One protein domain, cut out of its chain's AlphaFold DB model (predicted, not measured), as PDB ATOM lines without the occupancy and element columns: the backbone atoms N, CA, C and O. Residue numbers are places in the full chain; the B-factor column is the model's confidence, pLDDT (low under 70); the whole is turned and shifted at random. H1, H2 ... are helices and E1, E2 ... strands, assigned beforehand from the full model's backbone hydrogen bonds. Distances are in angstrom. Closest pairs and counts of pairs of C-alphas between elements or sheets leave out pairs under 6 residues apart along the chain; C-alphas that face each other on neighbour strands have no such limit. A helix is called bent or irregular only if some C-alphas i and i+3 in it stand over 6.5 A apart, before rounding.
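This is residues 206 to 394 of the 396 residues of the protein "Cullin-1" of Dichanthelium oligosanthes (UniProt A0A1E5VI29). A long, flat body: helices H4, H5 and H6 run side by side along one half of its length, H2b and H3 join H4 toward the other half, and together they make an up-and-down bundle, each running against the one before. At the far end from H5 and H6 lie H1, the arm H2a and the small hairpin E1 and E2. The printed part has 189 residues, with six named helices and two named strands in the order H1 E1 E2 H2 H3 H4 H5 H6; the sheet E1 - E2 is antiparallel, and the class is mostly helix. It is only just compact, close to loose, with a radius of gyration of the C-alphas of 19.3 A, and spans 63 by 45 by 23 A.

After residues 206 to 222, with no named element, comes H1, residues 223 to 238. E1, residues 246 to 249, and E2, residues 252 to 255, form a hairpin, with N 249 and O 252 3.3 A apart and N 252 and O 249 3.2 A apart, within hydrogen-bond range. H2, residues 264 to 289, was assigned as one helix by its hydrogen bonds but is bent: C-alphas 272 and 275 are 6.9 A apart, and its arms H2a, residues 264 to 272, and H2b, residues 275 to 289, stand at a steep tilt of 42 degrees. H1 touches H2b with residues 224 to 228 alone, the closest C-alphas being those of Gln 224 and Val 277, 6.7 A. H3, residues 296 to 308, and H4, residues 315 to 341, form a helical hairpin at a steep tilt of 40 degrees; their closest C-alphas, of Tyr 306 and Tyr 317, are 5.0 A apart. H4, the hub, has a kink of 36 degrees near residue 322 and is only just irregular, with C-alphas 320 and 323 6.8 A apart. H4 also touches H2b, closest at the C-alphas of Thr 278 and Phe 321, 6.0 A. H5, residues 347 to 367, and H6, residues 373 to 392, form a helical hairpin at a shallow tilt of 16 degrees, closest at the C-alphas of Ala 354 and Leu 385, 6.2 A. H6 touches H4 at a shallow tilt of 28 degrees, the same way, closest at the C-alphas of Ser 334 and Glu 384, 5.8 A. In H2a and H2b every O i to N i+4 pair is within hydrogen-bond range; in H1 11 of 12 are, in H3 6 of 9, in H4 17 of 23, in H5 16 of 17 and in H6 14 of 16.

H1 begins at C-alpha 223 (136.547, 75.065, 86.535) and is 22.7 A long. H4 measures 36.9 A from C-alpha 315 (114.601, 72.432, 71.042), H5 30.2 A and H6 27.7 A, ending at C-alpha 392 (105.011, 103.504, 86.792).

The C-alphas of Gly 259 and Asp 346 are the two farthest apart, 64.7 A. The printed part has no cut, and no link is long. The mean pLDDT of the printed part is 75.2; 70 residues are under 70, among them residues 206 to 228 and 234 to 273.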
ATOM      1  N   PHE A 206     137.661  78.149  66.370       54.06
ATOM      2  CA  PHE A 206     137.211  76.783  66.627       54.06
ATOM      3  C   PHE A 206     136.828  76.058  65.337       54.06
ATOM      4  O   PHE A 206     136.323  76.641  64.373       54.06
ATOM      5  N   LYS A 207     137.056  74.749  65.341       57.44
ATOM      6  CA  LYS A 207     136.617  73.805  64.313       57.44
ATOM      7  C   LYS A 207     136.255  72.517  65.031       57.44
ATOM      8  O   LYS A 207     136.933  72.174  66.000       57.44
ATOM      9  N   ASN A 208     135.246  71.798  64.556       51.53
ATOM     10  CA  ASN A 208     134.834  70.554  65.196       51.53
ATOM     11  C   ASN A 208     136.030  69.583  65.278       51.53
ATOM     12  O   ASN A 208     136.805  69.464  64.327       51.53
ATOM     13  N   GLY A 209     136.238  68.983  66.455       59.34
ATOM     14  CA  GLY A 209     137.433  68.186  66.769       59.34
ATOM     15  C   GLY A 209     138.656  68.986  67.254       59.34
ATOM     16  O   GLY A 209     139.735  68.414  67.410       59.34
ATOM     17  N   LYS A 210     138.532  70.297  67.515       67.44
ATOM     18  CA  LYS A 210     139.597  71.140  68.099       67.44
ATOM     19  C   LYS A 210     139.206  71.707  69.469       67.44
ATOM     20  O   LYS A 210     138.019  71.893  69.721       67.44
ATOM     21  N   PRO A 211     140.177  72.007  70.356       66.06
ATOM     22  CA  PRO A 211     139.884  72.609  71.656       66.06
ATOM     23  C   PRO A 211     139.076  73.907  71.514       66.06
ATOM     24  O   PRO A 211     139.353  74.730  70.640       66.06
ATOM     25  N   MET A 212     138.080  74.078  72.390       65.56
ATOM     26  CA  MET A 212     137.123  75.201  72.368       65.56
ATOM     27  C   MET A 212     137.762  76.577  72.611       65.56
ATOM     28  O   MET A 212     137.144  77.600  72.344       65.56
ATOM     29  N   VAL A 213     138.972  76.588  73.167       66.44
ATOM     30  CA  VAL A 213     139.777  77.759  73.532       66.44
ATOM     31  C   VAL A 213     141.228  77.439  73.177       66.44
ATOM     32  O   VAL A 213     141.597  76.264  73.119       66.44
ATOM     33  N   ASN A 214     142.040  78.466  72.931       68.06
ATOM     34  CA  ASN A 214     143.471  78.334  72.666       68.06
ATOM     35  C   ASN A 214     144.165  77.466  73.752       68.06
ATOM     36  O   ASN A 214     143.992  77.760  74.939       68.06
ATOM     37  N   PRO A 215     144.973  76.445  73.394       69.56
ATOM     38  CA  PRO A 215     145.702  75.607  74.354       69.56
ATOM     39  C   PRO A 215     146.515  76.356  75.422       69.56
ATOM     40  O   PRO A 215     146.592  75.908  76.567       69.56
ATOM     41  N   ASP A 216     147.075  77.525  75.098       67.50
ATOM     42  CA  ASP A 216     147.799  78.356  76.075       67.50
ATOM     43  C   ASP A 216     146.868  78.974  77.144       67.50
ATOM     44  O   ASP A 216     147.278  79.240  78.277       67.50
ATOM     45  N   GLU A 217     145.592  79.165  76.805       65.38
ATOM     46  CA  GLU A 217     144.563  79.806  77.630       65.38
ATOM     47  C   GLU A 217     143.679  78.793  78.381       65.38
ATOM     48  O   GLU A 217     142.964  79.175  79.310       65.38
ATOM     49  N   GLU A 218     143.802  77.486  78.099       63.94
ATOM     50  CA  GLU A 218     143.147  76.395  78.848       63.94
ATOM     51  C   GLU A 218     143.363  76.497  80.372       63.94
ATOM     52  O   GLU A 218     142.512  76.105  81.181       63.94
ATOM     53  N   ARG A 219     144.507  77.062  80.777       64.50
ATOM     54  CA  ARG A 219     144.911  77.297  82.173       64.50
ATOM     55  C   ARG A 219     144.100  78.397  82.867       64.50
ATOM     56  O   ARG A 219     143.961  78.347  84.090       64.50
ATOM     57  N   ASN A 220     143.500  79.303  82.099       61.34
ATOM     58  CA  ASN A 220     142.700  80.435  82.577       61.34
ATOM     59  C   ASN A 220     141.187  80.144  82.575       61.34
ATOM     60  O   ASN A 220     140.421  80.902  83.169       61.34
ATOM     61  N   LEU A 221     140.751  79.042  81.948       57.66
ATOM     62  CA  LEU A 221     139.360  78.576  81.981       57.66
ATOM     63  C   LEU A 221     138.839  78.437  83.418       57.66
ATOM     64  O   LEU A 221     139.510  77.865  84.284       57.66
ATOM     65  N   THR A 222     137.594  78.864  83.647       58.44
ATOM     66  CA  THR A 222     136.870  78.544  84.886       58.44
ATOM     67  C   THR A 222     136.727  77.026  85.030       58.44
ATOM     68  O   THR A 222     136.684  76.300  84.036       58.44
ATOM     69  N   THR A 223     136.616  76.515  86.261       57.31
ATOM     70  CA  THR A 223     136.547  75.065  86.535       57.31
ATOM     71  C   THR A 223     135.477  74.345  85.709       57.31
ATOM     72  O   THR A 223     135.697  73.228  85.248       57.31
ATOM     73  N   GLN A 224     134.337  75.001  85.481       53.03
ATOM     74  CA  GLN A 224     133.205  74.445  84.739       53.03
ATOM     75  C   GLN A 224     133.439  74.487  83.227       53.03
ATOM     76  O   GLN A 224     133.177  73.506  82.537       53.03
ATOM     77  N   LEU A 225     134.011  75.580  82.719       62.53
ATOM     78  CA  LEU A 225     134.354  75.699  81.306       62.53
ATOM     79  C   LEU A 225     135.511  74.759  80.922       62.53
ATOM     80  O   LEU A 225     135.490  74.177  79.842       62.53
ATOM     81  N   ARG A 226     136.463  74.514  81.836       67.06
ATOM     82  CA  ARG A 226     137.488  73.467  81.684       67.06
ATOM     83  C   ARG A 226     136.876  72.068  81.641       67.06
ATOM     84  O   ARG A 226     137.296  71.272  80.812       67.06
ATOM     85  N   ARG A 227     135.882  71.769  82.486       62.06
ATOM     86  CA  ARG A 227     135.160  70.481  82.450       62.06
ATOM     87  C   ARG A 227     134.400  70.290  81.136       62.06
ATOM     88  O   ARG A 227     134.537  69.232  80.533       62.06
ATOM     89  N   LEU A 228     133.684  71.313  80.658       67.75
ATOM     90  CA  LEU A 228     133.011  71.288  79.351       67.75
ATOM     91  C   LEU A 228     134.011  71.061  78.207       67.75
ATOM     92  O   LEU A 228     133.814  70.174  77.384       67.75
ATOM     93  N   HIS A 229     135.117  71.805  78.202       70.25
ATOM     94  CA  HIS A 229     136.199  71.665  77.229       70.25
ATOM     95  C   HIS A 229     136.833  70.261  77.263       70.25
ATOM     96  O   HIS A 229     137.095  69.682  76.213       70.25
ATOM     97  N   GLN A 230     137.065  69.686  78.448       71.25
ATOM     98  CA  GLN A 230     137.615  68.333  78.605       71.25
ATOM     99  C   GLN A 230     136.624  67.241  78.179       71.25
ATOM    100  O   GLN A 230     137.037  66.266  77.556       71.25
ATOM    101  N   TRP A 231     135.331  67.415  78.469       73.62
ATOM    102  CA  TRP A 231     134.259  66.548  77.973       73.62
ATOM    103  C   TRP A 231     134.196  66.589  76.440       73.62
ATOM    104  O   TRP A 231     134.282  65.540  75.807       73.62
ATOM    105  N   TYR A 232     134.184  67.787  75.847       68.75
ATOM    106  CA  TYR A 232     134.212  67.994  74.398       68.75
ATOM    107  C   TYR A 232     135.448  67.344  73.748       68.75
ATOM    108  O   TYR A 232     135.325  66.543  72.824       68.75
ATOM    109  N   LEU A 233     136.650  67.623  74.273       74.69
ATOM    110  CA  LEU A 233     137.911  67.061  73.772       74.69
ATOM    111  C   LEU A 233     138.038  65.545  73.942       74.69
ATOM    112  O   LEU A 233     138.900  64.952  73.291       74.69
ATOM    113  N   LYS A 234     137.263  64.928  74.836       68.81
ATOM    114  CA  LYS A 234     137.149  63.472  74.908       68.81
ATOM    115  C   LYS A 234     136.162  62.986  73.846       68.81
ATOM    116  O   LYS A 234     136.525  62.193  72.988       68.81
ATOM    117  N   TYR A 235     134.941  63.510  73.871       61.50
ATOM    118  CA  TYR A 235     133.833  62.991  73.078       61.50
ATOM    119  C   TYR A 235     134.080  63.079  71.561       61.50
ATOM    120  O   TYR A 235     133.834  62.110  70.849       61.50
ATOM    121  N   VAL A 236     134.685  64.170  71.070       60.56
ATOM    122  CA  VAL A 236     135.028  64.342  69.637       60.56
ATOM    123  C   VAL A 236     136.384  63.709  69.253       60.56
ATOM    124  O   VAL A 236     136.850  63.857  68.131       60.56
ATOM    125  N   LYS A 237     137.048  62.991  70.171       62.62
ATOM    126  CA  LYS A 237     138.100  62.013  69.815       62.62
ATOM    127  C   LYS A 237     137.541  60.602  69.691       62.62
ATOM    128  O   LYS A 237     138.054  59.821  68.900       62.62
ATOM    129  N   ASP A 238     136.514  60.303  70.480       55.16
ATOM    130  CA  ASP A 238     135.852  59.001  70.503       55.16
ATOM    131  C   ASP A 238     134.784  58.885  69.384       55.16
ATOM    132  O   ASP A 238     134.376  57.777  69.042       55.16
ATOM    133  N   THR A 239     134.353  60.007  68.778       52.00
ATOM    134  CA  THR A 239     133.364  60.061  67.681       52.00
ATOM    135  C   THR A 239     133.764  61.028  66.551       52.00
ATOM    136  O   THR A 239     133.905  62.230  66.765       52.00
ATOM    137  N   ASP A 240     133.863  60.521  65.312       52.12
ATOM    138  CA  ASP A 240     134.055  61.336  64.087       52.12
ATOM    139  C   ASP A 240     132.789  62.130  63.684       52.12
ATOM    140  O   ASP A 240     132.825  62.974  62.785       52.12
ATOM    141  N   ALA A 241     131.650  61.876  64.340       48.34
ATOM    142  CA  ALA A 241     130.388  62.569  64.109       48.34
ATOM    143  C   ALA A 241     129.636  62.812  65.427       48.34
ATOM    144  O   ALA A 241     129.274  61.868  66.127       48.34
ATOM    145  N   LEU A 242     129.320  64.081  65.715       49.88
ATOM    146  CA  LEU A 242     128.436  64.503  66.811       49.88
ATOM    147  C   LEU A 242     126.961  64.200  66.479       49.88
ATOM    148  O   LEU A 242     126.143  65.099  66.301       49.88
ATOM    149  N   ALA A 243     126.631  62.917  66.351       41.97
ATOM    150  CA  ALA A 243     125.331  62.428  65.901       41.97
ATOM    151  C   ALA A 243     124.480  61.865  67.055       41.97
ATOM    152  O   ALA A 243     124.020  60.728  66.992       41.97
ATOM    153  N   PHE A 244     124.242  62.670  68.098       43.72
ATOM    154  CA  PHE A 244     123.271  62.343  69.152       43.72
ATOM    155  C   PHE A 244     121.870  62.121  68.539       43.72
ATOM    156  O   PHE A 244     121.346  63.055  67.917       43.72
ATOM    157  N   PRO A 245     121.222  60.950  68.702       39.94
ATOM    158  CA  PRO A 245     119.906  60.676  68.122       39.94
ATOM    159  C   PRO A 245     118.768  61.212  69.014       39.94
ATOM    160  O   PRO A 245     118.069  60.460  69.690       39.94
ATOM    161  N   VAL A 246     118.545  62.533  69.011       37.66
ATOM    162  CA  VAL A 246     117.439  63.153  69.765       37.66
ATOM    163  C   VAL A 246     116.162  63.193  68.919       37.66
ATOM    164  O   VAL A 246     116.018  63.970  67.959       37.66
ATOM    165  N   VAL A 247     115.200  62.347  69.295       38.00
ATOM    166  CA  VAL A 247     113.889  62.250  68.649       38.00
ATOM    167  C   VAL A 247     112.911  63.200  69.339       38.00
ATOM    168  O   VAL A 247     112.552  63.045  70.504       38.00
ATOM    169  N   PHE A 248     112.455  64.200  68.590       34.59
ATOM    170  CA  PHE A 248     111.404  65.110  69.033       34.59
ATOM    171  C   PHE A 248     110.046  64.473  68.753       34.59
ATOM    172  O   PHE A 248     109.768  64.081  67.619       34.59
ATOM    173  N   LYS A 249     109.205  64.376  69.784       39.09
ATOM    174  CA  LYS A 249     107.875  63.759  69.715       39.09
ATOM    175  C   LYS A 249     106.934  64.627  70.545       39.09
ATOM    176  O   LYS A 249     107.136  64.760  71.746       39.09
ATOM    177  N   ASN A 250     105.939  65.239  69.905       40.84
ATOM    178  CA  ASN A 250     104.977  66.148  70.546       40.84
ATOM    179  C   ASN A 250     105.658  67.266  71.374       40.84
ATOM    180  O   ASN A 250     105.315  67.470  72.534       40.84
ATOM    181  N   ASP A 251     106.673  67.917  70.791       42.94
ATOM    182  CA  ASP A 251     107.502  68.992  71.377       42.94
ATOM    183  C   ASP A 251     108.227  68.671  72.701       42.94
ATOM    184  O   ASP A 251     108.897  69.526  73.280       42.94
ATOM    185  N   LEU A 252     108.186  67.411  73.137       39.06
ATOM    186  CA  LEU A 252     108.945  66.893  74.267       39.06
ATOM    187  C   LEU A 252     110.220  66.185  73.784       39.06
ATOM    188  O   LEU A 252     110.259  65.547  72.724       39.06
ATOM    189  N   LEU A 253     111.277  66.307  74.590       44.00
ATOM    190  CA  LEU A 253     112.567  65.659  74.370       44.00
ATOM    191  C   LEU A 253     112.479  64.183  74.776       44.00
ATOM    192  O   LEU A 253     112.418  63.873  75.966       44.00
ATOM    193  N   TYR A 254     112.508  63.278  73.796       41.88
ATOM    194  CA  TYR A 254     112.582  61.840  74.038       41.88
ATOM    195  C   TYR A 254     113.920  61.273  73.559       41.88
ATOM    196  O   TYR A 254     114.346  61.476  72.421       41.88
ATOM    197  N   TYR A 255     114.574  60.526  74.445       43.34
ATOM    198  CA  TYR A 255     115.756  59.739  74.117       43.34
ATOM    199  C   TYR A 255     115.302  58.372  73.591       43.34
ATOM    200  O   TYR A 255     114.988  57.470  74.368       43.34
ATOM    201  N   GLU A 256     115.214  58.228  72.269       41.38
ATOM    202  CA  GLU A 256     114.902  56.954  71.609       41.38
ATOM    203  C   GLU A 256     116.232  56.248  71.293       41.38
ATOM    204  O   GLU A 256     116.704  56.228  70.159       41.38
ATOM    205  N   GLY A 257     116.883  55.741  72.347       44.25
ATOM    206  CA  GLY A 257     118.115  54.959  72.226       44.25
ATOM    207  C   GLY A 257     117.876  53.689  71.410       44.25
ATOM    208  O   GLY A 257     116.886  52.989  71.622       44.25
ATOM    209  N   ASP A 258     118.796  53.372  70.502       40.09
ATOM    210  CA  ASP A 258     118.683  52.313  69.486       40.09
ATOM    211  C   ASP A 258     118.799  50.869  70.025       40.09
ATOM    212  O   ASP A 258     118.953  49.915  69.264       40.09
ATOM    213  N   GLY A 259     118.719  50.699  71.345       44.72
ATOM    214  CA  GLY A 259     118.968  49.436  72.035       44.72
ATOM    215  C   GLY A 259     120.448  49.138  72.288       44.72
ATOM    216  O   GLY A 259     120.741  48.086  72.853       44.72
ATOM    217  N   SER A 260     121.377  50.031  71.920       43.78
ATOM    218  CA  SER A 260     122.785  49.941  72.321       43.78
ATOM    219  C   SER A 260     123.068  50.762  73.593       43.78
ATOM    220  O   SER A 260     122.647  51.908  73.737       43.78
ATOM    221  N   ASP A 261     123.799  50.176  74.546       44.84
ATOM    222  CA  ASP A 261     124.036  50.740  75.892       44.84
ATOM    223  C   ASP A 261     125.054  51.914  75.935       44.84
ATOM    224  O   ASP A 261     125.572  52.266  76.999       44.84
ATOM    225  N   TYR A 262     125.382  52.529  74.792       42.06
ATOM    226  CA  TYR A 262     126.668  53.221  74.607       42.06
ATOM    227  C   TYR A 262     126.664  54.757  74.489       42.06
ATOM    228  O   TYR A 262     127.746  55.315  74.328       42.06
ATOM    229  N   ASP A 263     125.536  55.464  74.660       50.91
ATOM    230  CA  ASP A 263     125.550  56.952  74.680       50.91
ATOM    231  C   ASP A 263     124.770  57.621  75.839       50.91
ATOM    232  O   ASP A 263     124.856  58.828  76.079       50.91
ATOM    233  N   THR A 264     124.113  56.822  76.686       53.09
ATOM    234  CA  THR A 264     123.422  57.287  77.904       53.09
ATOM    235  C   THR A 264     124.319  58.169  78.791       53.09
ATOM    236  O   THR A 264     123.895  59.216  79.283       53.09
ATOM    237  N   SER A 265     125.586  57.780  78.974       50.06
ATOM    238  CA  SER A 265     126.570  58.478  79.820       50.06
ATOM    239  C   SER A 265     126.857  59.919  79.385       50.06
ATOM    240  O   SER A 265     127.106  60.784  80.227       50.06
ATOM    241  N   SER A 266     126.823  60.185  78.080       51.06
ATOM    242  CA  SER A 266     127.129  61.490  77.488       51.06
ATOM    243  C   SER A 266     126.039  62.503  77.817       51.06
ATOM    244  O   SER A 266     126.338  63.626  78.232       51.06
ATOM    245  N   PHE A 267     124.777  62.068  77.728       53.38
ATOM    246  CA  PHE A 267     123.615  62.853  78.132       53.38
ATOM    247  C   PHE A 267     123.653  63.187  79.629       53.38
ATOM    248  O   PHE A 267     123.462  64.348  79.982       53.38
ATOM    249  N   TRP A 268     123.975  62.233  80.514       54.88
ATOM    250  CA  TRP A 268     124.111  62.519  81.953       54.88
ATOM    251  C   TRP A 268     125.240  63.516  82.255       54.88
ATOM    252  O   TRP A 268     125.029  64.443  83.035       54.88
ATOM    253  N   ALA A 269     126.403  63.379  81.609       57.59
ATOM    254  CA  ALA A 269     127.526  64.301  81.791       57.59
ATOM    255  C   ALA A 269     127.200  65.727  81.308       57.59
ATOM    256  O   ALA A 269     127.511  66.701  81.997       57.59
ATOM    257  N   PHE A 270     126.518  65.868  80.164       61.88
ATOM    258  CA  PHE A 270     125.994  67.165  79.737       61.88
ATOM    259  C   PHE A 270     124.927  67.684  80.710       61.88
ATOM    260  O   PHE A 270     124.972  68.847  81.087       61.88
ATOM    261  N   ASN A 271     124.013  66.834  81.182       64.44
ATOM    262  CA  ASN A 271     122.932  67.208  82.097       64.44
ATOM    263  C   ASN A 271     123.432  67.687  83.476       64.44
ATOM    264  O   ASN A 271     122.829  68.585  84.060       64.44
ATOM    265  N   GLU A 272     124.555  67.154  83.973       65.25
ATOM    266  CA  GLU A 272     125.234  67.656  85.177       65.25
ATOM    267  C   GLU A 272     125.902  69.023  84.927       65.25
ATOM    268  O   GLU A 272     125.804  69.940  85.747       65.25
ATOM    269  N   LEU A 273     126.559  69.196  83.773       66.56
ATOM    270  CA  LEU A 273     127.286  70.425  83.445       66.56
ATOM    271  C   LEU A 273     126.375  71.576  82.983       66.56
ATOM    272  O   LEU A 273     126.672  72.731  83.305       66.56
ATOM    273  N   LYS A 274     125.267  71.299  82.274       72.88
ATOM    274  CA  LYS A 274     124.439  72.297  81.565       72.88
ATOM    275  C   LYS A 274     123.987  73.431  82.476       72.88
ATOM    276  O   LYS A 274     124.130  74.588  82.109       72.88
ATOM    277  N   TYR A 275     123.537  73.128  83.698       75.50
ATOM    278  CA  TYR A 275     123.051  74.148  84.631       75.50
ATOM    279  C   TYR A 275     124.164  75.136  84.999       75.50
ATOM    280  O   TYR A 275     123.967  76.353  84.995       75.50
ATOM    281  N   SER A 276     125.372  74.624  85.259       73.69
ATOM    282  CA  SER A 276     126.509  75.480  85.581       73.69
ATOM    283  C   SER A 276     127.093  76.183  84.353       73.69
ATOM    284  O   SER A 276     127.651  77.268  84.517       73.69
ATOM    285  N   VAL A 277     126.975  75.609  83.153       77.69
ATOM    286  CA  VAL A 277     127.389  76.239  81.889       77.69
ATOM    287  C   VAL A 277     126.418  77.361  81.510       77.69
ATOM    288  O   VAL A 277     126.863  78.501  81.408       77.69
ATOM    289  N   THR A 278     125.107  77.093  81.437       84.94
ATOM    290  CA  THR A 278     124.035  78.084  81.209       84.94
ATOM    291  C   THR A 278     124.183  79.266  82.171       84.94
ATOM    292  O   THR A 278     124.258  80.413  81.736       84.94
ATOM    293  N   ARG A 279     124.351  79.006  83.477       83.19
ATOM    294  CA  ARG A 279     124.570  80.060  84.485       83.19
ATOM    295  C   ARG A 279     125.871  80.852  84.278       83.19
ATOM    296  O   ARG A 279     125.897  82.043  84.573       83.19
ATOM    297  N   THR A 280     126.941  80.224  83.783       83.38
ATOM    298  CA  THR A 280     128.212  80.918  83.487       83.38
ATOM    299  C   THR A 280     128.083  81.797  82.241       83.38
ATOM    300  O   THR A 280     128.519  82.943  82.267       83.38
ATOM    301  N   VAL A 281     127.427  81.302  81.186       88.62
ATOM    302  CA  VAL A 281     127.140  82.061  79.956       88.62
ATOM    303  C   VAL A 281     126.277  83.283  80.263       88.62
ATOM    304  O   VAL A 281     126.647  84.396  79.907       88.62
ATOM    305  N   ILE A 282     125.173  83.104  80.994       92.38
ATOM    306  CA  ILE A 282     124.288  84.201  81.408       92.38
ATOM    307  C   ILE A 282     125.053  85.242  82.245       92.38
ATOM    308  O   ILE A 282     124.914  86.444  82.017       92.38
ATOM    309  N   ALA A 283     125.931  84.805  83.157       88.62
ATOM    310  CA  ALA A 283     126.791  85.719  83.908       88.62
ATOM    311  C   ALA A 283     127.739  86.522  82.996       88.62
ATOM    312  O   ALA A 283     127.851  87.731  83.178       88.62
ATOM    313  N   MET A 284     128.362  85.897  81.988       86.94
ATOM    314  CA  MET A 284     129.206  86.595  81.003       86.94
ATOM    315  C   MET A 284     128.410  87.619  80.175       86.94
ATOM    316  O   MET A 284     128.887  88.732  79.962       86.94
ATOM    317  N   ILE A 285     127.178  87.298  79.764       94.19
ATOM    318  CA  ILE A 285     126.308  88.243  79.041       94.19
ATOM    319  C   ILE A 285     125.942  89.440  79.938       94.19
ATOM    320  O   ILE A 285     125.984  90.590  79.500       94.19
ATOM    321  N   ASN A 286     125.666  89.213  81.224       93.69
ATOM    322  CA  ASN A 286     125.438  90.299  82.183       93.69
ATOM    323  C   ASN A 286     126.701  91.125  82.480       93.69
ATOM    324  O   ASN A 286     126.607  92.327  82.727       93.69
ATOM    325  N   GLU A 287     127.891  90.527  82.402       88.88
ATOM    326  CA  GLU A 287     129.152  91.269  82.453       88.88
ATOM    327  C   GLU A 287     129.341  92.178  81.223       88.88
ATOM    328  O   GLU A 287     129.731  93.338  81.385       88.88
ATOM    329  N   GLU A 288     128.986  91.711  80.022       92.00
ATOM    330  CA  GLU A 288     128.952  92.523  78.794       92.00
ATOM    331  C   GLU A 288     127.931  93.672  78.887       92.00
ATOM    332  O   GLU A 288     128.214  94.803  78.483       92.00
ATOM    333  N   ARG A 289     126.752  93.418  79.473       92.62
ATOM    334  CA  ARG A 289     125.693  94.423  79.681       92.62
ATOM    335  C   ARG A 289     126.115  95.575  80.605       92.62
ATOM    336  O   ARG A 289     125.615  96.687  80.433       92.62
ATOM    337  N   GLU A 290     127.058  95.348  81.523       90.56
ATOM    338  CA  GLU A 290     127.713  96.400  82.326       90.56
ATOM    339  C   GLU A 290     129.021  96.936  81.697       90.56
ATOM    340  O   GLU A 290     129.746  97.715  82.318       90.56
ATOM    341  N   GLY A 291     129.325  96.561  80.451       87.44
ATOM    342  CA  GLY A 291     130.428  97.114  79.661       87.44
ATOM    343  C   GLY A 291     131.798  96.468  79.887       87.44
ATOM    344  O   GLY A 291     132.813  97.081  79.551       87.44
ATOM    345  N   LYS A 292     131.863  95.253  80.447       86.31
ATOM    346  CA  LYS A 292     133.101  94.455  80.445       86.31
ATOM    347  C   LYS A 292     133.340  93.868  79.050       86.31
ATOM    348  O   LYS A 292     132.400  93.544  78.333       86.31
ATOM    349  N   LEU A 293     134.611  93.704  78.683       82.38
ATOM    350  CA  LEU A 293     134.983  92.955  77.484       82.38
ATOM    351  C   LEU A 293     134.881  91.454  77.779       82.38
ATOM    352  O   LEU A 293     135.460  90.984  78.758       82.38
ATOM    353  N   ILE A 294     134.178  90.728  76.916       81.19
ATOM    354  CA  ILE A 294     134.008  89.271  76.962       81.19
ATOM    355  C   ILE A 294     134.434  88.645  75.631       81.19
ATOM    356  O   ILE A 294     134.565  89.333  74.617       81.19
ATOM    357  N   ASP A 295     134.633  87.330  75.624       80.12
ATOM    358  CA  ASP A 295     134.929  86.578  74.407       80.12
ATOM    359  C   ASP A 295     133.629  86.097  73.732       80.12
ATOM    360  O   ASP A 295     132.952  85.181  74.203       80.12
ATOM    361  N   HIS A 296     133.281  86.745  72.618       82.62
ATOM    362  CA  HIS A 296     132.088  86.440  71.821       82.62
ATOM    363  C   HIS A 296     132.242  85.130  71.031       82.62
ATOM    364  O   HIS A 296     131.246  84.483  70.713       82.62
ATOM    365  N   GLU A 297     133.474  84.743  70.694       77.00
ATOM    366  CA  GLU A 297     133.774  83.531  69.931       77.00
ATOM    367  C   GLU A 297     133.616  82.309  70.845       77.00
ATOM    368  O   GLU A 297     132.847  81.399  70.533       77.00
ATOM    369  N   LEU A 298     134.173  82.377  72.058       78.31
ATOM    370  CA  LEU A 298     133.904  81.415  73.128       78.31
ATOM    371  C   LEU A 298     132.403  81.237  73.411       78.31
ATOM    372  O   LEU A 298     131.931  80.098  73.451       78.31
ATOM    373  N   LEU A 299     131.637  82.325  73.586       84.81
ATOM    374  CA  LEU A 299     130.186  82.218  73.802       84.81
ATOM    375  C   LEU A 299     129.495  81.490  72.646       84.81
ATOM    376  O   LEU A 299     128.704  80.575  72.878       84.81
ATOM    377  N   LYS A 300     129.843  81.834  71.403       83.44
ATOM    378  CA  LYS A 300     129.300  81.197  70.200       83.44
ATOM    379  C   LYS A 300     129.605  79.697  70.137       83.44
ATOM    380  O   LYS A 300     128.755  78.929  69.694       83.44
ATOM    381  N   HIS A 301     130.773  79.257  70.605       76.75
ATOM    382  CA  HIS A 301     131.139  77.834  70.639       76.75
ATOM    383  C   HIS A 301     130.463  77.068  71.777       76.75
ATOM    384  O   HIS A 301     130.020  75.942  71.569       76.75
ATOM    385  N   VAL A 302     130.302  77.682  72.954       80.31
ATOM    386  CA  VAL A 302     129.509  77.087  74.042       80.31
ATOM    387  C   VAL A 302     128.044  76.932  73.623       80.31
ATOM    388  O   VAL A 302     127.449  75.893  73.889       80.31
ATOM    389  N   LEU A 303     127.470  77.918  72.928       84.88
ATOM    390  CA  LEU A 303     126.078  77.880  72.469       84.88
ATOM    391  C   LEU A 303     125.855  76.935  71.279       84.88
ATOM    392  O   LEU A 303     124.803  76.299  71.212       84.88
ATOM    393  N   ALA A 304     126.846  76.766  70.395       77.06
ATOM    394  CA  ALA A 304     126.790  75.777  69.315       77.06
ATOM    395  C   ALA A 304     126.551  74.350  69.847       77.06
ATOM    396  O   ALA A 304     125.726  73.630  69.291       77.06
ATOM    397  N   ILE A 305     127.169  73.981  70.978       76.44
ATOM    398  CA  ILE A 305     127.000  72.658  71.608       76.44
ATOM    399  C   ILE A 305     125.523  72.366  71.947       76.44
ATOM    400  O   ILE A 305     125.063  71.245  71.740       76.44
ATOM    401  N   TYR A 306     124.737  73.358  72.388       75.62
ATOM    402  CA  TYR A 306     123.303  73.170  72.684       75.62
ATOM    403  C   TYR A 306     122.463  72.886  71.422       75.62
ATOM    404  O   TYR A 306     121.374  72.319  71.525       75.62
ATOM    405  N   VAL A 307     122.952  73.274  70.240       76.56
ATOM    406  CA  VAL A 307     122.314  73.006  68.940       76.56
ATOM    407  C   VAL A 307     122.820  71.687  68.344       76.56
ATOM    408  O   VAL A 307     122.023  70.914  67.814       76.56
ATOM    409  N   GLU A 308     124.113  71.379  68.483       68.94
ATOM    410  CA  GLU A 308     124.711  70.109  68.041       68.94
ATOM    411  C   GLU A 308     124.139  68.907  68.813       68.94
ATOM    412  O   GLU A 308     123.713  67.935  68.189       68.94
ATOM    413  N   ILE A 309     124.006  68.996  70.145       66.50
ATOM    414  CA  ILE A 309     123.357  67.952  70.965       66.50
ATOM    415  C   ILE A 309     121.878  67.772  70.577       66.50
ATOM    416  O   ILE A 309     121.348  66.668  70.649       66.50
ATOM    417  N   GLY A 310     121.214  68.823  70.085       64.50
ATOM    418  CA  GLY A 310     119.856  68.754  69.534       64.50
ATOM    419  C   GLY A 310     119.746  68.083  68.157       64.50
ATOM    420  O   GLY A 310     118.706  68.214  67.511       64.50
ATOM    421  N   SER A 311     120.799  67.425  67.659       62.25
ATOM    422  CA  SER A 311     120.895  66.922  66.278       62.25
ATOM    423  C   SER A 311     120.730  68.038  65.227       62.25
ATOM    424  O   SER A 311     120.143  67.823  64.166       62.25
ATOM    425  N   GLY A 312     121.159  69.266  65.546       59.12
ATOM    426  CA  GLY A 312     120.913  70.470  64.743       59.12
ATOM    427  C   GLY A 312     119.531  71.113  64.944       59.12
ATOM    428  O   GLY A 312     119.248  72.149  64.343       59.12
ATOM    429  N   LYS A 313     118.656  70.537  65.781       70.69
ATOM    430  CA  LYS A 313     117.327  71.082  66.106       70.69
ATOM    431  C   LYS A 313     117.416  71.972  67.345       70.69
ATOM    432  O   LYS A 313     118.059  71.638  68.336       70.69
ATOM    433  N   LEU A 314     116.686  73.083  67.326       76.62
ATOM    434  CA  LEU A 314     116.786  74.126  68.352       76.62
ATOM    435  C   LEU A 314     116.166  73.766  69.709       76.62
ATOM    436  O   LEU A 314     116.365  74.511  70.658       76.62
ATOM    437  N   GLY A 315     115.410  72.673  69.841       74.12
ATOM    438  CA  GLY A 315     114.601  72.432  71.042       74.12
ATOM    439  C   GLY A 315     115.398  72.302  72.348       74.12
ATOM    440  O   GLY A 315     114.952  72.816  73.368       74.12
ATOM    441  N   ILE A 316     116.604  71.716  72.319       75.75
ATOM    442  CA  ILE A 316     117.486  71.675  73.503       75.75
ATOM    443  C   ILE A 316     117.980  73.084  73.848       75.75
ATOM    444  O   ILE A 316     117.837  73.514  74.987       75.75
ATOM    445  N   TYR A 317     118.475  73.843  72.867       85.12
ATOM    446  CA  TYR A 317     118.826  75.257  73.045       85.12
ATOM    447  C   TYR A 317     117.647  76.087  73.592       85.12
ATOM    448  O   TYR A 317     117.841  76.904  74.489       85.12
ATOM    449  N   GLN A 318     116.420  75.860  73.114       85.94
ATOM    450  CA  GLN A 318     115.243  76.622  73.542       85.94
ATOM    451  C   GLN A 318     114.811  76.297  74.982       85.94
ATOM    452  O   GLN A 318     114.523  77.213  75.750       85.94
ATOM    453  N   VAL A 319     114.802  75.018  75.370       82.12
ATOM    454  CA  VAL A 319     114.388  74.582  76.717       82.12
ATOM    455  C   VAL A 319     115.489  74.807  77.765       82.12
ATOM    456  O   VAL A 319     115.209  75.305  78.850       82.12
ATOM    457  N   GLU A 320     116.747  74.479  77.455       80.75
ATOM    458  CA  GLU A 320     117.845  74.398  78.441       80.75
ATOM    459  C   GLU A 320     118.705  75.672  78.545       80.75
ATOM    460  O   GLU A 320     119.518  75.815  79.467       80.75
ATOM    461  N   PHE A 321     118.559  76.593  77.587       88.88
ATOM    462  CA  PHE A 321     119.281  77.865  77.568       88.88
ATOM    463  C   PHE A 321     118.356  79.068  77.347       88.88
ATOM    464  O   PHE A 321     118.349  79.968  78.182       88.88
ATOM    465  N   GLU A 322     117.568  79.098  76.267       93.50
ATOM    466  CA  GLU A 322     116.818  80.294  75.851       93.50
ATOM    467  C   GLU A 322     115.805  80.746  76.913       93.50
ATOM    468  O   GLU A 322     115.767  81.930  77.232       93.50
ATOM    469  N   GLN A 323     115.048  79.823  77.521       91.31
ATOM    470  CA  GLN A 323     114.132  80.143  78.628       91.31
ATOM    471  C   GLN A 323     114.870  80.793  79.813       91.31
ATOM    472  O   GLN A 323     114.546  81.913  80.204       91.31
ATOM    473  N   ALA A 324     115.923  80.145  80.321       91.81
ATOM    474  CA  ALA A 324     116.711  80.655  81.447       91.81
ATOM    475  C   ALA A 324     117.398  82.000  81.138       91.81
ATOM    476  O   ALA A 324     117.498  82.862  82.011       91.81
ATOM    477  N   PHE A 325     117.853  82.196  79.897       95.69
ATOM    478  CA  PHE A 325     118.439  83.450  79.427       95.69
ATOM    479  C   PHE A 325     117.401  84.577  79.325       95.69
ATOM    480  O   PHE A 325     117.685  85.699  79.746       95.69
ATOM    481  N   LEU A 326     116.200  84.302  78.809       96.19
ATOM    482  CA  LEU A 326     115.115  85.284  78.736       96.19
ATOM    483  C   LEU A 326     114.627  85.682  80.135       96.19
ATOM    484  O   LEU A 326     114.421  86.866  80.388       96.19
ATOM    485  N   ASP A 327     114.512  84.732  81.064       95.25
ATOM    486  CA  ASP A 327     114.085  85.016  82.437       95.25
ATOM    487  C   ASP A 327     115.140  85.784  83.238       95.25
ATOM    488  O   ASP A 327     114.800  86.742  83.934       95.25
ATOM    489  N   ASP A 328     116.429  85.455  83.111       96.06
ATOM    490  CA  ASP A 328     117.486  86.300  83.681       96.06
ATOM    491  C   ASP A 328     117.497  87.697  83.035       96.06
ATOM    492  O   ASP A 328     117.622  88.697  83.739       96.06
ATOM    493  N   THR A 329     117.256  87.793  81.725       96.50
ATOM    494  CA  THR A 329     117.164  89.079  81.018       96.50
ATOM    495  C   THR A 329     116.011  89.940  81.534       96.50
ATOM    496  O   THR A 329     116.227  91.123  81.802       96.50
ATOM    497  N   ARG A 330     114.826  89.359  81.771       95.12
ATOM    498  CA  ARG A 330     113.709  90.053  82.435       95.12
ATOM    499  C   ARG A 330     114.122  90.558  83.816       95.12
ATOM    500  O   ARG A 330     113.970  91.734  84.131       95.12
ATOM    501  N   ASN A 331     114.751  89.689  84.609       94.69
ATOM    502  CA  ASN A 331     115.266  90.027  85.934       94.69
ATOM    503  C   ASN A 331     116.430  91.034  85.916       94.69
ATOM    504  O   ASN A 331     116.700  91.671  86.935       94.69
ATOM    505  N   TYR A 332     117.168  91.188  84.817       95.44
ATOM    506  CA  TYR A 332     118.169  92.240  84.645       95.44
ATOM    507  C   TYR A 332     117.498  93.577  84.311       95.44
ATOM    508  O   TYR A 332     117.795  94.583  84.958       95.44
ATOM    509  N   TYR A 333     116.574  93.587  83.345       95.06
ATOM    510  CA  TYR A 333     115.936  94.818  82.888       95.06
ATOM    511  C   TYR A 333     114.958  95.416  83.898       95.06
ATOM    512  O   TYR A 333     115.005  96.632  84.064       95.06
ATOM    513  N   SER A 334     114.211  94.618  84.669       92.88
ATOM    514  CA  SER A 334     113.345  95.115  85.755       92.88
ATOM    515  C   SER A 334     114.094  96.045  86.726       92.88
ATOM    516  O   SER A 334     113.716  97.196  86.928       92.88
ATOM    517  N   ARG A 335     115.252  95.598  87.231       91.56
ATOM    518  CA  ARG A 335     116.165  96.391  88.083       91.56
ATOM    519  C   ARG A 335     116.847  97.542  87.332       91.56
ATOM    520  O   ARG A 335     117.263  98.538  87.932       91.56
ATOM    521  N   LYS A 336     117.000  97.425  86.007       90.38
ATOM    522  CA  LYS A 336     117.549  98.500  85.170       90.38
ATOM    523  C   LYS A 336     116.541  99.634  84.974       90.38
ATOM    524  O   LYS A 336     116.983 100.777  84.970       90.38
ATOM    525  N   VAL A 337     115.235  99.354  84.887       90.94
ATOM    526  CA  VAL A 337     114.162 100.364  84.769       90.94
ATOM    527  C   VAL A 337     114.219 101.353  85.926       90.94
ATOM    528  O   VAL A 337     114.361 102.544  85.677       90.94
ATOM    529  N   GLU A 338     114.235 100.879  87.175       87.62
ATOM    530  CA  GLU A 338     114.391 101.727  88.371       87.62
ATOM    531  C   GLU A 338     115.622 102.648  88.252       87.62
ATOM    532  O   GLU A 338     115.560 103.864  88.437       87.62
ATOM    533  N   THR A 339     116.752 102.059  87.848       88.81
ATOM    534  CA  THR A 339     118.037 102.745  87.659       88.81
ATOM    535  C   THR A 339     118.032 103.747  86.494       88.81
ATOM    536  O   THR A 339     118.863 104.660  86.479       88.81
ATOM    537  N   LEU A 340     117.149 103.576  85.506       88.06
ATOM    538  CA  LEU A 340     116.972 104.472  84.362       88.06
ATOM    539  C   LEU A 340     115.985 105.598  84.696       88.06
ATOM    540  O   LEU A 340     116.344 106.755  84.494       88.06
ATOM    541  N   ASN A 341     114.829 105.292  85.294       86.44
ATOM    542  CA  ASN A 341     113.836 106.270  85.761       86.44
ATOM    543  C   ASN A 341     114.483 107.308  86.702       86.44
ATOM    544  O   ASN A 341     114.304 108.510  86.532       86.44
ATOM    545  N   LEU A 342     115.336 106.863  87.634       85.44
ATOM    546  CA  LEU A 342     116.079 107.739  88.556       85.44
ATOM    547  C   LEU A 342     117.178 108.602  87.894       85.44
ATOM    548  O   LEU A 342     117.769 109.455  88.558       85.44
ATOM    549  N   LYS A 343     117.513 108.369  86.617       84.81
ATOM    550  CA  LYS A 343     118.568 109.095  85.873       84.81
ATOM    551  C   LYS A 343     118.035 109.929  84.715       84.81
ATOM    552  O   LYS A 343     118.687 110.902  84.337       84.81
ATOM    553  N   TYR A 344     116.897 109.533  84.160       83.06
ATOM    554  CA  TYR A 344     116.227 110.156  83.030       83.06
ATOM    555  C   TYR A 344     114.780 110.419  83.455       83.06
ATOM    556  O   TYR A 344     113.898 109.594  83.244       83.06
ATOM    557  N   SER A 345     114.578 111.569  84.102       67.88
ATOM    558  CA  SER A 345     113.275 112.076  84.557       67.88
ATOM    559  C   SER A 345     112.328 112.459  83.417       67.88
ATOM    560  O   SER A 345     111.149 112.690  83.656       67.88
ATOM    561  N   ASP A 346     112.860 112.563  82.200       76.00
ATOM    562  CA  ASP A 346     112.201 113.147  81.043       76.00
ATOM    563  C   ASP A 346     111.973 112.025  80.009       76.00
ATOM    564  O   ASP A 346     112.946 111.489  79.464       76.00
ATOM    565  N   ASP A 347     110.713 111.689  79.704       75.81
ATOM    566  CA  ASP A 347     110.329 110.578  78.808       75.81
ATOM    567  C   ASP A 347     111.144 110.494  77.500       75.81
ATOM    568  O   ASP A 347     111.533 109.389  77.110       75.81
ATOM    569  N   PRO A 348     111.455 111.606  76.792       85.06
ATOM    570  CA  PRO A 348     112.206 111.535  75.539       85.06
ATOM    571  C   PRO A 348     113.629 110.991  75.718       85.06
ATOM    572  O   PRO A 348     114.107 110.239  74.868       85.06
ATOM    573  N   ASP A 349     114.294 111.339  76.822       86.88
ATOM    574  CA  ASP A 349     115.641 110.858  77.138       86.88
ATOM    575  C   ASP A 349     115.594 109.412  77.660       86.88
ATOM    576  O   ASP A 349     116.490 108.624  77.339       86.88
ATOM    577  N   TYR A 350     114.531 109.023  78.378       89.56
ATOM    578  CA  TYR A 350     114.289 107.624  78.744       89.56
ATOM    579  C   TYR A 350     114.087 106.742  77.503       89.56
ATOM    580  O   TYR A 350     114.782 105.741  77.338       89.56
ATOM    581  N   MET A 351     113.196 107.128  76.585       89.44
ATOM    582  CA  MET A 351     112.882 106.334  75.389       89.44
ATOM    583  C   MET A 351     114.084 106.187  74.447       89.44
ATOM    584  O   MET A 351     114.300 105.111  73.887       89.44
ATOM    585  N   LEU A 352     114.934 107.216  74.327       91.00
ATOM    586  CA  LEU A 352     116.220 107.101  73.626       91.00
ATOM    587  C   LEU A 352     117.156 106.073  74.288       91.00
ATOM    588  O   LEU A 352     117.909 105.386  73.596       91.00
ATOM    589  N   LYS A 353     117.108 105.938  75.619       91.00
ATOM    590  CA  LYS A 353     117.889 104.941  76.366       91.00
ATOM    591  C   LYS A 353     117.292 103.538  76.299       91.00
ATOM    592  O   LYS A 353     118.066 102.582  76.266       91.00
ATOM    593  N   ALA A 354     115.971 103.411  76.204       91.81
ATOM    594  CA  ALA A 354     115.308 102.140  75.942       91.81
ATOM    595  C   ALA A 354     115.690 101.586  74.556       91.81
ATOM    596  O   ALA A 354     116.138 100.444  74.458       91.81
ATOM    597  N   GLU A 355     115.652 102.416  73.507       92.75
ATOM    598  CA  GLU A 355     116.091 102.029  72.157       92.75
ATOM    599  C   GLU A 355     117.591 101.671  72.115       92.75
ATOM    600  O   GLU A 355     117.980 100.650  71.550       92.75
ATOM    601  N   GLU A 356     118.450 102.438  72.802       92.81
ATOM    602  CA  GLU A 356     119.871 102.092  72.989       92.81
ATOM    603  C   GLU A 356     120.101 100.766  73.735       92.81
ATOM    604  O   GLU A 356     121.209 100.224  73.671       92.81
ATOM    605  N   CYS A 357     119.129 100.276  74.505       93.31
ATOM    606  CA  CYS A 357     119.192  98.980  75.172       93.31
ATOM    607  C   CYS A 357     118.708  97.862  74.244       93.31
ATOM    608  O   CYS A 357     119.431  96.881  74.085       93.31
ATOM    609  N   LEU A 358     117.566  98.044  73.574       94.50
ATOM    610  CA  LEU A 358     117.034  97.103  72.580       94.50
ATOM    611  C   LEU A 358     118.035  96.844  71.450       94.50
ATOM    612  O   LEU A 358     118.300  95.695  71.100       94.50
ATOM    613  N   GLN A 359     118.671  97.898  70.936       94.94
ATOM    614  CA  GLN A 359     119.675  97.779  69.881       94.94
ATOM    615  C   GLN A 359     120.889  96.934  70.305       94.94
ATOM    616  O   GLN A 359     121.367  96.120  69.518       94.94
ATOM    617  N   LYS A 360     121.345  97.056  71.559       93.81
ATOM    618  CA  LYS A 360     122.464  96.253  72.087       93.81
ATOM    619  C   LYS A 360     122.092  94.784  72.291       93.81
ATOM    620  O   LYS A 360     122.959  93.928  72.182       93.81
ATOM    621  N   GLU A 361     120.829  94.473  72.572       96.00
ATOM    622  CA  GLU A 361     120.362  93.084  72.665       96.00
ATOM    623  C   GLU A 361     120.199  92.450  71.271       96.00
ATOM    624  O   GLU A 361     120.628  91.315  71.069       96.00
ATOM    625  N   ARG A 362     119.726  93.204  70.264       93.44
ATOM    626  CA  ARG A 362     119.759  92.768  68.850       93.44
ATOM    627  C   ARG A 362     121.194  92.501  68.370       93.44
ATOM    628  O   ARG A 362     121.466  91.471  67.755       93.44
ATOM    629  N   GLU A 363     122.147  93.365  68.726       93.50
ATOM    630  CA  GLU A 363     123.577  93.167  68.429       93.50
ATOM    631  C   GLU A 363     124.162  91.904  69.094       93.50
ATOM    632  O   GLU A 363     124.952  91.198  68.464       93.50
ATOM    633  N   ARG A 364     123.744  91.551  70.319       93.94
ATOM    634  CA  ARG A 364     124.124  90.276  70.968       93.94
ATOM    635  C   ARG A 364     123.638  89.059  70.195       93.94
ATOM    636  O   ARG A 364     124.400  88.100  70.042       93.94
ATOM    637  N   VAL A 365     122.416  89.108  69.658       94.44
ATOM    638  CA  VAL A 365     121.892  88.007  68.842       94.44
ATOM    639  C   VAL A 365     122.723  87.814  67.578       94.44
ATOM    640  O   VAL A 365     123.170  86.701  67.319       94.44
ATOM    641  N   VAL A 366     123.018  88.891  66.848       91.94
ATOM    642  CA  VAL A 366     123.861  88.834  65.638       91.94
ATOM    643  C   VAL A 366     125.283  88.333  65.943       91.94
ATOM    644  O   VAL A 366     125.882  87.630  65.125       91.94
ATOM    645  N   ASN A 367     125.829  88.663  67.117       89.81
ATOM    646  CA  ASN A 367     127.179  88.265  67.513       89.81
ATOM    647  C   ASN A 367     127.298  86.767  67.861       89.81
ATOM    648  O   ASN A 367     128.174  86.088  67.308       89.81
ATOM    649  N   TYR A 368     126.466  86.252  68.780       89.38
ATOM    650  CA  TYR A 368     126.682  84.920  69.375       89.38
ATOM    651  C   TYR A 368     125.436  84.085  69.734       89.38
ATOM    652  O   TYR A 368     125.608  82.888  69.965       89.38
ATOM    653  N   LEU A 369     124.213  84.636  69.778       92.88
ATOM    654  CA  LEU A 369     122.997  83.833  70.032       92.88
ATOM    655  C   LEU A 369     122.435  83.234  68.727       92.88
ATOM    656  O   LEU A 369     122.908  83.527  67.629       92.88
ATOM    657  N   HIS A 370     121.405  82.390  68.829       91.75
ATOM    658  CA  HIS A 370     120.657  81.937  67.656       91.75
ATOM    659  C   HIS A 370     119.582  82.961  67.244       91.75
ATOM    660  O   HIS A 370     118.914  83.546  68.094       91.75
ATOM    661  N   SER A 371     119.353  83.145  65.939       91.38
ATOM    662  CA  SER A 371     118.421  84.161  65.410       91.38
ATOM    663  C   SER A 371     116.962  83.967  65.844       91.38
ATOM    664  O   SER A 371     116.223  84.939  65.963       91.38
ATOM    665  N   SER A 372     116.546  82.735  66.171       91.12
ATOM    666  CA  SER A 372     115.213  82.458  66.742       91.12
ATOM    667  C   SER A 372     114.955  83.154  68.082       91.12
ATOM    668  O   SER A 372     113.799  83.284  68.483       91.12
ATOM    669  N   THR A 373     116.015  83.565  68.780       94.12
ATOM    670  CA  THR A 373     115.934  84.247  70.072       94.12
ATOM    671  C   THR A 373     115.601  85.732  69.918       94.12
ATOM    672  O   THR A 373     115.020  86.295  70.839       94.12
ATOM    673  N   GLU A 374     115.890  86.363  68.769       93.75
ATOM    674  CA  GLU A 374     115.674  87.806  68.561       93.75
ATOM    675  C   GLU A 374     114.246  88.284  68.882       93.75
ATOM    676  O   GLU A 374     114.127  89.161  69.737       93.75
ATOM    677  N   PRO A 375     113.158  87.723  68.307       95.06
ATOM    678  CA  PRO A 375     111.808  88.217  68.589       95.06
ATOM    679  C   PRO A 375     111.425  88.068  70.066       95.06
ATOM    680  O   PRO A 375     110.882  88.998  70.652       95.06
ATOM    681  N   LYS A 376     111.773  86.934  70.692       95.56
ATOM    682  CA  LYS A 376     111.476  86.654  72.108       95.56
ATOM    683  C   LYS A 376     112.265  87.565  73.053       95.56
ATOM    684  O   LYS A 376     111.768  87.946  74.108       95.56
ATOM    685  N   LEU A 377     113.507  87.890  72.686       95.88
ATOM    686  CA  LEU A 377     114.390  88.773  73.441       95.88
ATOM    687  C   LEU A 377     113.935  90.229  73.335       95.88
ATOM    688  O   LEU A 377     113.878  90.913  74.351       95.88
ATOM    689  N   VAL A 378     113.567  90.684  72.135       95.00
ATOM    690  CA  VAL A 378     112.997  92.020  71.924       95.00
ATOM    691  C   VAL A 378     111.696  92.165  72.716       95.00
ATOM    692  O   VAL A 378     111.614  93.067  73.538       95.00
ATOM    693  N   GLU A 379     110.750  91.229  72.599       95.31
ATOM    694  CA  GLU A 379     109.498  91.222  73.378       95.31
ATOM    695  C   GLU A 379     109.744  91.254  74.903       95.31
ATOM    696  O   GLU A 379     109.130  92.040  75.631       95.31
ATOM    697  N   ALA A 380     110.680  90.441  75.405       94.81
ATOM    698  CA  ALA A 380     111.036  90.412  76.825       94.81
ATOM    699  C   ALA A 380     111.680  91.721  77.317       94.81
ATOM    700  O   ALA A 380     111.491  92.093  78.470       94.81
ATOM    701  N   VAL A 381     112.432  92.428  76.470       95.25
ATOM    702  CA  VAL A 381     113.098  93.686  76.840       95.25
ATOM    703  C   VAL A 381     112.175  94.892  76.630       95.25
ATOM    704  O   VAL A 381     112.229  95.829  77.421       95.25
ATOM    705  N   GLU A 382     111.282  94.863  75.638       93.19
ATOM    706  CA  GLU A 382     110.243  95.880  75.421       93.19
ATOM    707  C   GLU A 382     109.187  95.858  76.531       93.19
ATOM    708  O   GLU A 382     108.837  96.913  77.055       93.19
ATOM    709  N   SER A 383     108.718  94.676  76.948       92.38
ATOM    710  CA  SER A 383     107.760  94.556  78.060       92.38
ATOM    711  C   SER A 383     108.341  95.059  79.388       92.38
ATOM    712  O   SER A 383     107.664  95.764  80.134       92.38
ATOM    713  N   GLU A 384     109.616  94.782  79.658       93.19
ATOM    714  CA  GLU A 384     110.303  95.302  80.840       93.19
ATOM    715  C   GLU A 384     110.581  96.811  80.755       93.19
ATOM    716  O   GLU A 384     110.263  97.533  81.694       93.19
ATOM    717  N   LEU A 385     111.151  97.315  79.652       91.06
ATOM    718  CA  LEU A 385     111.552  98.724  79.537       91.06
ATOM    719  C   LEU A 385     110.396  99.685  79.242       91.06
ATOM    720  O   LEU A 385     110.404 100.804  79.739       91.06
ATOM    721  N   ILE A 386     109.434  99.300  78.407       89.75
ATOM    722  CA  ILE A 386     108.395 100.213  77.913       89.75
ATOM    723  C   ILE A 386     107.123 100.063  78.747       89.75
ATOM    724  O   ILE A 386     106.617 101.063  79.256       89.75
ATOM    725  N   THR A 387     106.625  98.834  78.939       88.25
ATOM    726  CA  THR A 387     105.359  98.621  79.662       88.25
ATOM    727  C   THR A 387     105.484  99.010  81.133       88.25
ATOM    728  O   THR A 387     104.729  99.872  81.574       88.25
ATOM    729  N   ARG A 388     106.492  98.509  81.868       84.25
ATOM    730  CA  ARG A 388     106.667  98.886  83.289       84.25
ATOM    731  C   ARG A 388     106.952 100.372  83.504       84.25
ATOM    732  O   ARG A 388     106.585 100.922  84.538       84.25
ATOM    733  N   HIS A 389     107.619 101.036  82.557       83.25
ATOM    734  CA  HIS A 389     107.835 102.483  82.628       83.25
ATOM    735  C   HIS A 389     106.511 103.242  82.455       83.25
ATOM    736  O   HIS A 389     106.215 104.132  83.247       83.25
ATOM    737  N   ALA A 390     105.675 102.841  81.491       84.06
ATOM    738  CA  ALA A 390     104.345 103.417  81.302       84.06
ATOM    739  C   ALA A 390     103.398 103.140  82.488       84.06
ATOM    740  O   ALA A 390     102.632 104.025  82.861       84.06
ATOM    741  N   GLU A 391     103.476 101.955  83.103       83.75
ATOM    742  CA  GLU A 391     102.738 101.594  84.325       83.75
ATOM    743  C   GLU A 391     103.157 102.486  85.505       83.75
ATOM    744  O   GLU A 391     102.307 103.135  86.118       83.75
ATOM    745  N   ALA A 392     104.465 102.629  85.749       78.25
ATOM    746  CA  ALA A 392     105.011 103.504  86.792       78.25
ATOM    747  C   ALA A 392     104.676 104.998  86.591       78.25
ATOM    748  O   ALA A 392     104.676 105.759  87.556       78.25
ATOM    749  N   GLN A 393     104.362 105.422  85.360       72.00
ATOM    750  CA  GLN A 393     103.843 106.759  85.031       72.00
ATOM    751  C   GLN A 393     102.307 106.880  85.121       72.00
ATOM    752  O   GLN A 393     101.755 107.939  84.821       72.00
ATOM    753  N   THR A 394     101.593 105.812  85.487       71.31
ATOM    754  CA  THR A 394     100.136 105.833  85.730       71.31
ATOM    755  C   THR A 394      99.737 105.623  87.187       71.31
ATOM    756  O   THR A 394      98.577 105.852  87.524       71.31
TER     757      THR A 394